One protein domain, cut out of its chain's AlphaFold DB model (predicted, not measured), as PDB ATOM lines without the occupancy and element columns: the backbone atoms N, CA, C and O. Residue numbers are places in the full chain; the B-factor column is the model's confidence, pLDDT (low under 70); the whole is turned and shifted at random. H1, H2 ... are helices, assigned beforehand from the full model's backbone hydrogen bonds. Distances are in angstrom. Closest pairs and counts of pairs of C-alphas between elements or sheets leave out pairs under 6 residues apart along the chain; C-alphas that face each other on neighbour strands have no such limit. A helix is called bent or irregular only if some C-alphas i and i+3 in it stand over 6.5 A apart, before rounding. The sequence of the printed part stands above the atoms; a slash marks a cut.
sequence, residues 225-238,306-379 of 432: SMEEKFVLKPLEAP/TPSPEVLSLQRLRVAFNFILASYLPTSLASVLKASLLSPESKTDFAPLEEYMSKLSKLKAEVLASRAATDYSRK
ATOM      1  N   SER A 225     -41.877 -83.006  21.108       90.50
ATOM      2  CA  SER A 225     -42.282 -84.344  21.558       90.50
ATOM      3  C   SER A 225     -43.705 -84.762  21.149       90.50
ATOM      4  O   SER A 225     -44.000 -85.957  21.104       90.50
ATOM      5  N   MET A 226     -44.603 -83.810  20.861       88.12
ATOM      6  CA  MET A 226     -45.906 -84.074  20.242       88.12
ATOM      7  C   MET A 226     -45.796 -84.141  18.722       88.12
ATOM      8  O   MET A 226     -46.423 -84.997  18.107       88.12
ATOM      9  N   GLU A 227     -44.995 -83.270  18.118       89.06
ATOM     10  CA  GLU A 227     -44.756 -83.257  16.679       89.06
ATOM     11  C   GLU A 227     -44.145 -84.584  16.199       89.06
ATOM     12  O   GLU A 227     -44.691 -85.235  15.312       89.06
ATOM     13  N   GLU A 228     -43.097 -85.067  16.863       89.31
ATOM     14  CA  GLU A 228     -42.507 -86.383  16.608       89.31
ATOM     15  C   GLU A 228     -43.553 -87.506  16.692       89.31
ATOM     16  O   GLU A 228     -43.633 -88.360  15.810       89.31
ATOM     17  N   LYS A 229     -44.394 -87.505  17.736       89.06
ATOM     18  CA  LYS A 229     -45.358 -88.587  18.005       89.06
ATOM     19  C   LYS A 229     -46.590 -88.574  17.099       89.06
ATOM     20  O   LYS A 229     -47.071 -89.647  16.750       89.06
ATOM     21  N   PHE A 230     -47.115 -87.399  16.757       88.06
ATOM     22  CA  PHE A 230     -48.409 -87.244  16.077       88.06
ATOM     23  C   PHE A 230     -48.301 -86.727  14.636       88.06
ATOM     24  O   PHE A 230     -49.260 -86.862  13.874       88.06
ATOM     25  N   VAL A 231     -47.158 -86.161  14.241       88.06
ATOM     26  CA  VAL A 231     -46.902 -85.687  12.873       88.06
ATOM     27  C   VAL A 231     -45.897 -86.597  12.179       88.06
ATOM     28  O   VAL A 231     -46.242 -87.185  11.159       88.06
ATOM     29  N   LEU A 232     -44.695 -86.773  12.738       87.00
ATOM     30  CA  LEU A 232     -43.622 -87.508  12.057       87.00
ATOM     31  C   LEU A 232     -43.874 -89.024  12.039       87.00
ATOM     32  O   LEU A 232     -43.984 -89.596  10.958       87.00
ATOM     33  N   LYS A 233     -44.064 -89.676  13.196       86.44
ATOM     34  CA  LYS A 233     -44.268 -91.142  13.270       86.44
ATOM     35  C   LYS A 233     -45.425 -91.688  12.408       86.44
ATOM     36  O   LYS A 233     -45.273 -92.770  11.842       86.44
ATOM     37  N   PRO A 234     -46.582 -91.006  12.262       84.69
ATOM     38  CA  PRO A 234     -47.620 -91.458  11.332       84.69
ATOM     39  C   PRO A 234     -47.194 -91.403   9.857       84.69
ATOM     40  O   PRO A 234     -47.525 -92.323   9.105       84.69
ATOM     41  N   LEU A 235     -46.446 -90.358   9.478       84.25
ATOM     42  CA  LEU A 235     -45.971 -90.085   8.115       84.25
ATOM     43  C   LEU A 235     -44.672 -90.823   7.744       84.25
ATOM     44  O   LEU A 235     -44.284 -90.827   6.575       84.25
ATOM     45  N   GLU A 236     -44.014 -91.450   8.718       83.81
ATOM     46  CA  GLU A 236     -42.811 -92.254   8.529       83.81
ATOM     47  C   GLU A 236     -43.121 -93.541   7.739       83.81
ATOM     48  O   GLU A 236     -44.056 -94.302   8.052       83.81
ATOM     49  N   ALA A 237     -42.335 -93.765   6.683       79.06
ATOM     50  CA  ALA A 237     -42.404 -94.949   5.839       79.06
ATOM     51  C   ALA A 237     -41.691 -96.140   6.512       79.06
ATOM     52  O   ALA A 237     -40.614 -95.961   7.082       79.06
ATOM     53  N   PRO A 238     -42.234 -97.372   6.448       74.69
ATOM     54  CA  PRO A 238     -41.541 -98.542   6.980       74.69
ATOM     55  C   PRO A 238     -40.222 -98.786   6.247       74.69
ATOM     56  O   PRO A 238     -40.205 -98.902   5.022       74.69
ATOM     57  N   THR A 306     -40.204 -89.783   1.612       70.06
ATOM     58  CA  THR A 306     -40.071 -88.579   2.429       70.06
ATOM     59  C   THR A 306     -41.352 -87.755   2.313       70.06
ATOM     60  O   THR A 306     -41.821 -87.487   1.202       70.06
ATOM     61  N   PRO A 307     -41.971 -87.346   3.434       77.75
ATOM     62  CA  PRO A 307     -43.190 -86.558   3.371       77.75
ATOM     63  C   PRO A 307     -42.872 -85.156   2.839       77.75
ATOM     64  O   PRO A 307     -42.011 -84.457   3.375       77.75
ATOM     65  N   SER A 308     -43.605 -84.733   1.805       85.12
ATOM     66  CA  SER A 308     -43.552 -83.358   1.293       85.12
ATOM     67  C   SER A 308     -43.775 -82.343   2.432       85.12
ATOM     68  O   SER A 308     -44.605 -82.599   3.317       85.12
ATOM     69  N   PRO A 309     -43.098 -81.174   2.423       85.44
ATOM     70  CA  PRO A 309     -43.317 -80.122   3.422       85.44
ATOM     71  C   PRO A 309     -44.786 -79.677   3.509       85.44
ATOM     72  O   PRO A 309     -45.260 -79.318   4.588       85.44
ATOM     73  N   GLU A 310     -45.531 -79.766   2.405       86.75
ATOM     74  CA  GLU A 310     -46.970 -79.505   2.370       86.75
ATOM     75  C   GLU A 310     -47.756 -80.539   3.193       86.75
ATOM     76  O   GLU A 310     -48.510 -80.163   4.092       86.75
ATOM     77  N   VAL A 311     -47.507 -81.835   2.976       87.44
ATOM     78  CA  VAL A 311     -48.135 -82.947   3.719       87.44
ATOM     79  C   VAL A 311     -47.818 -82.855   5.217       87.44
ATOM     80  O   VAL A 311     -48.709 -83.038   6.050       87.44
ATOM     81  N   LEU A 312     -46.580 -82.489   5.576       88.94
ATOM     82  CA  LEU A 312     -46.200 -82.186   6.961       88.94
ATOM     83  C   LEU A 312     -47.025 -81.026   7.537       88.94
ATOM     84  O   LEU A 312     -47.528 -81.129   8.658       88.94
ATOM     85  N   SER A 313     -47.204 -79.934   6.788       89.38
ATOM     86  CA  SER A 313     -47.991 -78.777   7.236       89.38
ATOM     87  C   SER A 313     -49.480 -79.109   7.424       89.38
ATOM     88  O   SER A 313     -50.068 -78.732   8.441       89.38
ATOM     89  N   LEU A 314     -50.065 -79.901   6.516       90.38
ATOM     90  CA  LEU A 314     -51.448 -80.374   6.596       90.38
ATOM     91  C   LEU A 314     -51.646 -81.320   7.786       90.38
ATOM     92  O   LEU A 314     -52.628 -81.184   8.516       90.38
ATOM     93  N   GLN A 315     -50.700 -82.231   8.045       90.62
ATOM     94  CA  GLN A 315     -50.758 -83.119   9.209       90.62
ATOM     95  C   GLN A 315     -50.589 -82.346  10.526       90.62
ATOM     96  O   GLN A 315     -51.361 -82.577  11.456       90.62
ATOM     97  N   ARG A 316     -49.650 -81.387  10.613       91.94
ATOM     98  CA  ARG A 316     -49.521 -80.477  11.773       91.94
ATOM     99  C   ARG A 316     -50.844 -79.764  12.051       91.94
ATOM    100  O   ARG A 316     -51.315 -79.773  13.187       91.94
ATOM    101  N   LEU A 317     -51.478 -79.212  11.015       91.81
ATOM    102  CA  LEU A 317     -52.760 -78.514  11.114       91.81
ATOM    103  C   LEU A 317     -53.897 -79.463  11.535       91.81
ATOM    104  O   LEU A 317     -54.653 -79.129  12.448       91.81
ATOM    105  N   ARG A 318     -53.989 -80.668  10.948       91.56
ATOM    106  CA  ARG A 318     -54.960 -81.715  11.329       91.56
ATOM    107  C   ARG A 318     -54.799 -82.119  12.795       91.56
ATOM    108  O   ARG A 318     -55.803 -82.257  13.495       91.56
ATOM    109  N   VAL A 319     -53.566 -82.284  13.279       93.00
ATOM    110  CA  VAL A 319     -53.260 -82.613  14.681       93.00
ATOM    111  C   VAL A 319     -53.625 -81.455  15.611       93.00
ATOM    112  O   VAL A 319     -54.351 -81.674  16.579       93.00
ATOM    113  N   ALA A 320     -53.204 -80.225  15.304       93.62
ATOM    114  CA  ALA A 320     -53.500 -79.039  16.110       93.62
ATOM    115  C   ALA A 320     -55.009 -78.755  16.208       93.62
ATOM    116  O   ALA A 320     -55.526 -78.489  17.294       93.62
ATOM    117  N   PHE A 321     -55.745 -78.877  15.099       92.94
ATOM    118  CA  PHE A 321     -57.200 -78.723  15.082       92.94
ATOM    119  C   PHE A 321     -57.896 -79.814  15.908       92.94
ATOM    120  O   PHE A 321     -58.731 -79.507  16.758       92.94
ATOM    121  N   ASN A 322     -57.508 -81.085  15.736       92.69
ATOM    122  CA  ASN A 322     -58.051 -82.177  16.550       92.69
ATOM    123  C   ASN A 322     -57.713 -82.029  18.039       92.69
ATOM    124  O   ASN A 322     -58.554 -82.372  18.865       92.69
ATOM    125  N   PHE A 323     -56.539 -81.495  18.389       92.81
ATOM    126  CA  PHE A 323     -56.177 -81.178  19.770       92.81
ATOM    127  C   PHE A 323     -57.096 -80.102  20.363       92.81
ATOM    128  O   PHE A 323     -57.629 -80.302  21.449       92.81
ATOM    129  N   ILE A 324     -57.367 -79.007  19.643       93.12
ATOM    130  CA  ILE A 324     -58.295 -77.961  20.109       93.12
ATOM    131  C   ILE A 324     -59.704 -78.535  20.322       93.12
ATOM    132  O   ILE A 324     -60.295 -78.329  21.383       93.12
ATOM    133  N   LEU A 325     -60.222 -79.301  19.351       92.62
ATOM    134  CA  LEU A 325     -61.527 -79.961  19.471       92.62
ATOM    135  C   LEU A 325     -61.580 -80.941  20.650       92.62
ATOM    136  O   LEU A 325     -62.581 -80.996  21.357       92.62
ATOM    137  N   ALA A 326     -60.516 -81.723  20.854       92.06
ATOM    138  CA  ALA A 326     -60.445 -82.713  21.920       92.06
ATOM    139  C   ALA A 326     -60.234 -82.090  23.305       92.06
ATOM    140  O   ALA A 326     -60.657 -82.697  24.280       92.06
ATOM    141  N   SER A 327     -59.604 -80.922  23.420       90.38
ATOM    142  CA  SER A 327     -59.337 -80.285  24.715       90.38
ATOM    143  C   SER A 327     -60.489 -79.389  25.178       90.38
ATOM    144  O   SER A 327     -60.899 -79.500  26.332       90.38
ATOM    145  N   TYR A 328     -61.052 -78.561  24.288       91.69
ATOM    146  CA  TYR A 328     -61.889 -77.418  24.689       91.69
ATOM    147  C   TYR A 328     -63.366 -77.482  24.278       91.69
ATOM    148  O   TYR A 328     -64.160 -76.722  24.827       91.69
ATOM    149  N   LEU A 329     -63.765 -78.341  23.331       91.50
ATOM    150  CA  LEU A 329     -65.152 -78.376  22.840       91.50
ATOM    151  C   LEU A 329     -65.960 -79.570  23.387       91.50
ATOM    152  O   LEU A 329     -65.406 -80.657  23.574       91.50
ATOM    153  N   PRO A 330     -67.290 -79.412  23.567       88.62
ATOM    154  CA  PRO A 330     -68.219 -80.529  23.708       88.62
ATOM    155  C   PRO A 330     -68.093 -81.534  22.555       88.62
ATOM    156  O   PRO A 330     -67.969 -81.150  21.389       88.62
ATOM    157  N   THR A 331     -68.229 -82.827  22.859       88.12
ATOM    158  CA  THR A 331     -68.124 -83.915  21.868       88.12
ATOM    159  C   THR A 331     -69.112 -83.771  20.701       88.12
ATOM    160  O   THR A 331     -68.767 -84.109  19.571       88.12
ATOM    161  N   SER A 332     -70.312 -83.237  20.953       86.94
ATOM    162  CA  SER A 332     -71.352 -82.986  19.943       86.94
ATOM    163  C   SER A 332     -70.968 -81.900  18.934       86.94
ATOM    164  O   SER A 332     -71.186 -82.068  17.740       86.94
ATOM    165  N   LEU A 333     -70.346 -80.804  19.380       86.06
ATOM    166  CA  LEU A 333     -69.808 -79.785  18.473       86.06
ATOM    167  C   LEU A 333     -68.567 -80.291  17.737       86.06
ATOM    168  O   LEU A 333     -68.386 -80.018  16.551       86.06
ATOM    169  N   ALA A 334     -67.717 -81.049  18.429       90.25
ATOM    170  CA  ALA A 334     -66.503 -81.600  17.847       90.25
ATOM    171  C   ALA A 334     -66.785 -82.595  16.705       90.25
ATOM    172  O   ALA A 334     -65.978 -82.672  15.780       90.25
ATOM    173  N   SER A 335     -67.895 -83.342  16.726       89.38
ATOM    174  CA  SER A 335     -68.287 -84.207  15.602       89.38
ATOM    175  C   SER A 335     -68.833 -83.410  14.415       89.38
ATOM    176  O   SER A 335     -68.400 -83.652  13.289       89.38
ATOM    177  N   VAL A 336     -69.700 -82.417  14.653       88.44
ATOM    178  CA  VAL A 336     -70.244 -81.532  13.602       88.44
ATOM    179  C   VAL A 336     -69.123 -80.785  12.873       88.44
ATOM    180  O   VAL A 336     -69.051 -80.820  11.647       88.44
ATOM    181  N   LEU A 337     -68.176 -80.195  13.607       88.75
ATOM    182  CA  LEU A 337     -67.042 -79.477  13.011       88.75
ATOM    183  C   LEU A 337     -66.076 -80.397  12.249       88.75
ATOM    184  O   LEU A 337     -65.475 -79.964  11.269       88.75
ATOM    185  N   LYS A 338     -65.938 -81.669  12.650       89.12
ATOM    186  CA  LYS A 338     -65.169 -82.664  11.879       89.12
ATOM    187  C   LYS A 338     -65.868 -83.050  10.579       89.12
ATOM    188  O   LYS A 338     -65.189 -83.186   9.570       89.12
ATOM    189  N   ALA A 339     -67.194 -83.191  10.587       87.56
ATOM    190  CA  ALA A 339     -67.966 -83.430   9.369       87.56
ATOM    191  C   ALA A 339     -67.909 -82.218   8.419       87.56
ATOM    192  O   ALA A 339     -67.667 -82.386   7.230       87.56
ATOM    193  N   SER A 340     -68.025 -80.998   8.956       84.75
ATOM    194  CA  SER A 340     -67.868 -79.747   8.199       84.75
ATOM    195  C   SER A 340     -66.469 -79.604   7.577       84.75
ATOM    196  O   SER A 340     -66.355 -79.189   6.429       84.75
ATOM    197  N   LEU A 341     -65.403 -80.034   8.267       84.88
ATOM    198  CA  LEU A 341     -64.041 -80.044   7.710       84.88
ATOM    199  C   LEU A 341     -63.854 -81.046   6.552       84.88
ATOM    200  O   LEU A 341     -62.974 -80.850   5.724       84.88
ATOM    201  N   LEU A 342     -64.662 -82.108   6.487       81.44
ATOM    202  CA  LEU A 342     -64.672 -83.066   5.371       81.44
ATOM    203  C   LEU A 342     -65.570 -82.614   4.204       81.44
ATOM    204  O   LEU A 342     -65.601 -83.277   3.169       81.44
ATOM    205  N   SER A 343     -66.305 -81.510   4.360       79.31
ATOM    206  CA  SER A 343     -67.126 -80.923   3.297       79.31
ATOM    207  C   SER A 343     -66.250 -80.197   2.263       79.31
ATOM    208  O   SER A 343     -65.290 -79.519   2.654       79.31
ATOM    209  N   PRO A 344     -66.592 -80.242   0.957       66.06
ATOM    210  CA  PRO A 344     -65.896 -79.479  -0.086       66.06
ATOM    211  C   PRO A 344     -65.994 -77.950   0.083       66.06
ATOM    212  O   PRO A 344     -65.264 -77.218  -0.573       66.06
ATOM    213  N   GLU A 345     -66.859 -77.448   0.971       63.50
ATOM    214  CA  GLU A 345     -66.926 -76.019   1.327       63.50
ATOM    215  C   GLU A 345     -65.776 -75.558   2.249       63.50
ATOM    216  O   GLU A 345     -65.621 -74.362   2.522       63.50
ATOM    217  N   SER A 346     -64.964 -76.485   2.766       68.56
ATOM    218  CA  SER A 346     -63.855 -76.154   3.658       68.56
ATOM    219  C   SER A 346     -62.695 -75.479   2.903       68.56
ATOM    220  O   SER A 346     -62.228 -75.927   1.862       68.56
ATOM    221  N   LYS A 347     -62.172 -74.373   3.453       70.88
ATOM    222  CA  LYS A 347     -61.103 -73.558   2.830       70.88
ATOM    223  C   LYS A 347     -59.701 -74.197   2.883       70.88
ATOM    224  O   LYS A 347     -58.697 -73.480   2.873       70.88
ATOM    225  N   THR A 348     -59.579 -75.499   3.111       78.44
ATOM    226  CA  THR A 348     -58.286 -76.185   3.266       78.44
ATOM    227  C   THR A 348     -58.455 -77.618   2.809       78.44
ATOM    228  O   THR A 348     -59.130 -78.391   3.479       78.44
ATOM    229  N   ASP A 349     -57.838 -77.953   1.681       80.75
ATOM    230  CA  ASP A 349     -57.877 -79.307   1.149       80.75
ATOM    231  C   ASP A 349     -56.949 -80.234   1.952       80.75
ATOM    232  O   ASP A 349     -55.810 -79.888   2.270       80.75
ATOM    233  N   PHE A 350     -57.453 -81.419   2.295       85.56
ATOM    234  CA  PHE A 350     -56.700 -82.491   2.949       85.56
ATOM    235  C   PHE A 350     -56.521 -83.717   2.041       85.56
ATOM    236  O   PHE A 350     -55.902 -84.691   2.476       85.56
ATOM    237  N   ALA A 351     -57.010 -83.692   0.797       84.69
ATOM    238  CA  ALA A 351     -56.851 -84.786  -0.156       84.69
ATOM    239  C   ALA A 351     -55.378 -85.201  -0.369       84.69
ATOM    240  O   ALA A 351     -55.124 -86.406  -0.298       84.69
ATOM    241  N   PRO A 352     -54.382 -84.290  -0.488       86.19
ATOM    242  CA  PRO A 352     -52.974 -84.689  -0.618       86.19
ATOM    243  C   PRO A 352     -52.453 -85.473   0.598       86.19
ATOM    244  O   PRO A 352     -51.675 -86.420   0.464       86.19
ATOM    245  N   LEU A 353     -52.912 -85.106   1.801       85.00
ATOM    246  CA  LEU A 353     -52.569 -85.799   3.043       85.00
ATOM    247  C   LEU A 353     -53.230 -87.181   3.109       85.00
ATOM    248  O   LEU A 353     -52.569 -88.152   3.470       85.00
ATOM    249  N   GLU A 354     -54.517 -87.286   2.779       87.69
ATOM    250  CA  GLU A 354     -55.242 -88.559   2.839       87.69
ATOM    251  C   GLU A 354     -54.754 -89.533   1.750       87.69
ATOM    252  O   GLU A 354     -54.575 -90.721   2.020       87.69
ATOM    253  N   GLU A 355     -54.409 -89.038   0.556       89.12
ATOM    254  CA  GLU A 355     -53.774 -89.838  -0.493       89.12
ATOM    255  C   GLU A 355     -52.413 -90.384  -0.031       89.12
ATOM    256  O   GLU A 355     -52.169 -91.592  -0.130       89.12
ATOM    257  N   TYR A 356     -51.553 -89.536   0.547       86.50
ATOM    258  CA  TYR A 356     -50.258 -89.945   1.105       86.50
ATOM    259  C   TYR A 356     -50.414 -90.973   2.241       86.50
ATOM    260  O   TYR A 356     -49.731 -92.000   2.254       86.50
ATOM    261  N   MET A 357     -51.368 -90.762   3.152       88.62
ATOM    262  CA  MET A 357     -51.692 -91.714   4.220       88.62
ATOM    263  C   MET A 357     -52.228 -93.046   3.668       88.62
ATOM    264  O   MET A 357     -51.895 -94.104   4.204       88.62
ATOM    265  N   SER A 358     -52.984 -93.029   2.563       89.06
ATOM    266  CA  SER A 358     -53.451 -94.243   1.874       89.06
ATOM    267  C   SER A 358     -52.319 -95.008   1.171       89.06
ATOM    268  O   SER A 358     -52.316 -96.239   1.148       89.06
ATOM    269  N   LYS A 359     -51.320 -94.297   0.630       87.31
ATOM    270  CA  LYS A 359     -50.096 -94.889   0.066       87.31
ATOM    271  C   LYS A 359     -49.261 -95.539   1.172       87.31
ATOM    272  O   LYS A 359     -48.854 -96.691   1.036       87.31
ATOM    273  N   LEU A 360     -49.096 -94.858   2.309       87.12
ATOM    274  CA  LEU A 360     -48.422 -95.413   3.484       87.12
ATOM    275  C   LEU A 360     -49.135 -96.624   4.087       87.12
ATOM    276  O   LEU A 360     -48.455 -97.549   4.524       87.12
ATOM    277  N   SER A 361     -50.470 -96.645   4.146       87.75
ATOM    278  CA  SER A 361     -51.203 -97.791   4.700       87.75
ATOM    279  C   SER A 361     -51.091 -99.025   3.803       87.75
ATOM    280  O   SER A 361     -50.867-100.119   4.320       87.75
ATOM    281  N   LYS A 362     -51.126 -98.851   2.472       88.81
ATOM    282  CA  LYS A 362     -50.826 -99.910   1.492       88.81
ATOM    283  C   LYS A 362     -49.403-100.449   1.661       88.81
ATOM    284  O   LYS A 362     -49.239-101.653   1.821       88.81
ATOM    285  N   LEU A 363     -48.399 -99.570   1.735       86.94
ATOM    286  CA  LEU A 363     -47.002 -99.969   1.950       86.94
ATOM    287  C   LEU A 363     -46.813-100.693   3.297       86.94
ATOM    288  O   LEU A 363     -46.148-101.723   3.367       86.94
ATOM    289  N   LYS A 364     -47.452-100.207   4.372       86.25
ATOM    290  CA  LYS A 364     -47.468-100.861   5.696       86.25
ATOM    291  C   LYS A 364     -48.110-102.255   5.629       86.25
ATOM    292  O   LYS A 364     -47.574-103.186   6.227       86.25
ATOM    293  N   ALA A 365     -49.195-102.428   4.872       86.44
ATOM    294  CA  ALA A 365     -49.831-103.728   4.658       86.44
ATOM    295  C   ALA A 365     -48.953-104.692   3.834       86.44
ATOM    296  O   ALA A 365     -48.831-105.859   4.197       86.44
ATOM    297  N   GLU A 366     -48.286-104.212   2.782       85.94
ATOM    298  CA  GLU A 366     -47.366-105.005   1.954       85.94
ATOM    299  C   GLU A 366     -46.121-105.462   2.739       85.94
ATOM    300  O   GLU A 366     -45.716-106.626   2.665       85.94
ATOM    301  N   VAL A 367     -45.552-104.586   3.575       84.19
ATOM    302  CA  VAL A 367     -44.449-104.924   4.495       84.19
ATOM    303  C   VAL A 367     -44.881-105.996   5.503       84.19
ATOM    304  O   VAL A 367     -44.117-106.914   5.796       84.19
ATOM    305  N   LEU A 368     -46.104-105.913   6.036       84.25
ATOM    306  CA  LEU A 368     -46.633-106.923   6.958       84.25
ATOM    307  C   LEU A 368     -46.902-108.261   6.252       84.25
ATOM    308  O   LEU A 368     -46.541-109.307   6.787       84.25
ATOM    309  N   ALA A 369     -47.468-108.236   5.042       83.75
ATOM    310  CA  ALA A 369     -47.738-109.433   4.247       83.75
ATOM    311  C   ALA A 369     -46.448-110.155   3.817       83.75
ATOM    312  O   ALA A 369     -46.347-111.374   3.950       83.75
ATOM    313  N   SER A 370     -45.434-109.408   3.363       81.00
ATOM    314  CA  SER A 370     -44.128-109.965   2.988       81.00
ATOM    315  C   SER A 370     -43.381-110.551   4.190       81.00
ATOM    316  O   SER A 370     -42.885-111.673   4.096       81.00
ATOM    317  N   ARG A 371     -43.373-109.867   5.347       79.38
ATOM    318  CA  ARG A 371     -42.811-110.418   6.595       79.38
ATOM    319  C   ARG A 371     -43.508-111.713   7.006       79.38
ATOM    320  O   ARG A 371     -42.826-112.713   7.222       79.38
ATOM    321  N   ALA A 372     -44.843-111.726   7.021       76.88
ATOM    322  CA  ALA A 372     -45.619-112.927   7.322       76.88
ATOM    323  C   ALA A 372     -45.253-114.089   6.381       76.88
ATOM    324  O   ALA A 372     -44.925-115.175   6.853       76.88
ATOM    325  N   ALA A 373     -45.217-113.854   5.063       72.88
ATOM    326  CA  ALA A 373     -44.823-114.867   4.082       72.88
ATOM    327  C   ALA A 373     -43.404-115.423   4.333       72.88
ATOM    328  O   ALA A 373     -43.194-116.635   4.244       72.88
ATOM    329  N   THR A 374     -42.439-114.572   4.706       66.50
ATOM    330  CA  THR A 374     -41.075-115.025   5.029       66.50
ATOM    331  C   THR A 374     -40.970-115.799   6.346       66.50
ATOM    332  O   THR A 374     -40.180-116.742   6.420       66.50
ATOM    333  N   ASP A 375     -41.771-115.466   7.363       58.56
ATOM    334  CA  ASP A 375     -41.775-116.188   8.643       58.56
ATOM    335  C   ASP A 375     -42.461-117.560   8.532       58.56
ATOM    336  O   ASP A 375     -41.952-118.543   9.078       58.56
ATOM    337  N   TYR A 376     -43.548-117.679   7.756       57.28
ATOM    338  CA  TYR A 376     -44.168-118.983   7.476       57.28
ATOM    339  C   TYR A 376     -43.198-119.949   6.772       57.28
ATOM    340  O   TYR A 376     -43.188-121.142   7.080       57.28
ATOM    341  N   SER A 377     -42.320-119.441   5.900       56.12
ATOM    342  CA  SER A 377     -41.313-120.250   5.198       56.12
ATOM    343  C   SER A 377     -40.229-120.840   6.115       56.12
ATOM    344  O   SER A 377     -39.656-121.874   5.777       56.12
ATOM    345  N   ARG A 378     -39.943-120.237   7.279       56.81
ATOM    346  CA  ARG A 378     -38.818-120.644   8.146       56.81
ATOM    347  C   ARG A 378     -39.153-121.655   9.242       56.81
ATOM    348  O   ARG A 378     -38.242-122.057   9.962       56.81
ATOM    349  N   LYS A 379     -40.418-122.068   9.397       56.66
ATOM    350  CA  LYS A 379     -40.822-122.960  10.506       56.66
ATOM    351  C   LYS A 379     -41.753-124.129  10.171       56.66
ATOM    352  O   LYS A 379     -42.100-124.861  11.089       56.66
TER     353      LYS A 379
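AT A GLANCE: This is residues 225 to 238 and 306 to 379 of the 432 residues of a protein of Coniochaeta sp. 2T2.1 (UniProt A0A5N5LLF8). Two helices, H2 and the long H4, meet near their beginnings as an open L, and short H1 sits by this corner, packing on the first half of H2. H3 folds back at the far end of H2 without touching any helix, while the last part of H4, residues 369 to 377, sticks out as a free arm. You have 88 printed residues with four named helices, H1, H2, H3 and H4 in chain order, and no named strand; the class is all helix. The whole is loose, with a radius of gyration of the C-alphas of 16.8 A, and elongated, spanning 52 by 28 by 26 A.

HOW THE PARTS SIT: Start with H1, residues 225 to 235, and look across to H2, residues 309 to 328. The two touch, through residues 312 to 319 alone of H2, and the closest C-alphas are those of Val 231 and Gln 315, 5.9 A apart. They stand at a steep tilt of 54 degrees, opposite ways. Next comes H3, residues 331 to 341, close to H2 but not clearly touching it: the closest C-alphas, of Leu 325 and Ala 334, are 5.5 A apart. H2 and H3 run opposite ways at a shallow tilt of 25 degrees. H4, residues 351 to 377, touches H2 with residues 352 to 356 alone, and H2 touches H4 with residues 311 to 315 alone. There the closest C-alphas, of Val 311 and Leu 353, are 5.3 A apart, and the lines are about perpendicular at 83 degrees. H4 is close to H1 but not clearly touching, with the closest C-alphas, of Leu 235 and Met 357, 7.1 A apart. H3 is apart from both H1 and H4. In H2, H3 and H4 every O i to N i+4 pair is within hydrogen-bond range; in H1 it is 2 of 7, and 2 of 8 for O i to N i+3.

IN THESE COORDINATES: Find C-alpha 225 at (-42.282, -84.344, 21.558), where H1 begins; it runs 15.1 A to residue 235. H1 is neither bent nor irregular, but only just: C-alphas 230 and 233 are 6.3 A apart. From C-alpha 309 at (-43.317, -80.122, 3.422), H2 runs 28.4 A to residue 328. H3 covers 15.2 A, and H4 runs 39.1 A to C-alpha 377 at (-41.313, -120.250, 5.198).

THE WHOLE: The C-alphas farthest apart, of Glu 345 and Lys 379, are 54.5 A apart. Residues 239 to 305 are not printed, and C-alphas 238 and 306 are 11.1 A apart across this cut. H2 to H3 is a tight link and H3 to H4 a short one. Mean pLDDT of the printed part is 83.9; look for values under 70 at residues 344 to 346 and 374 to 379.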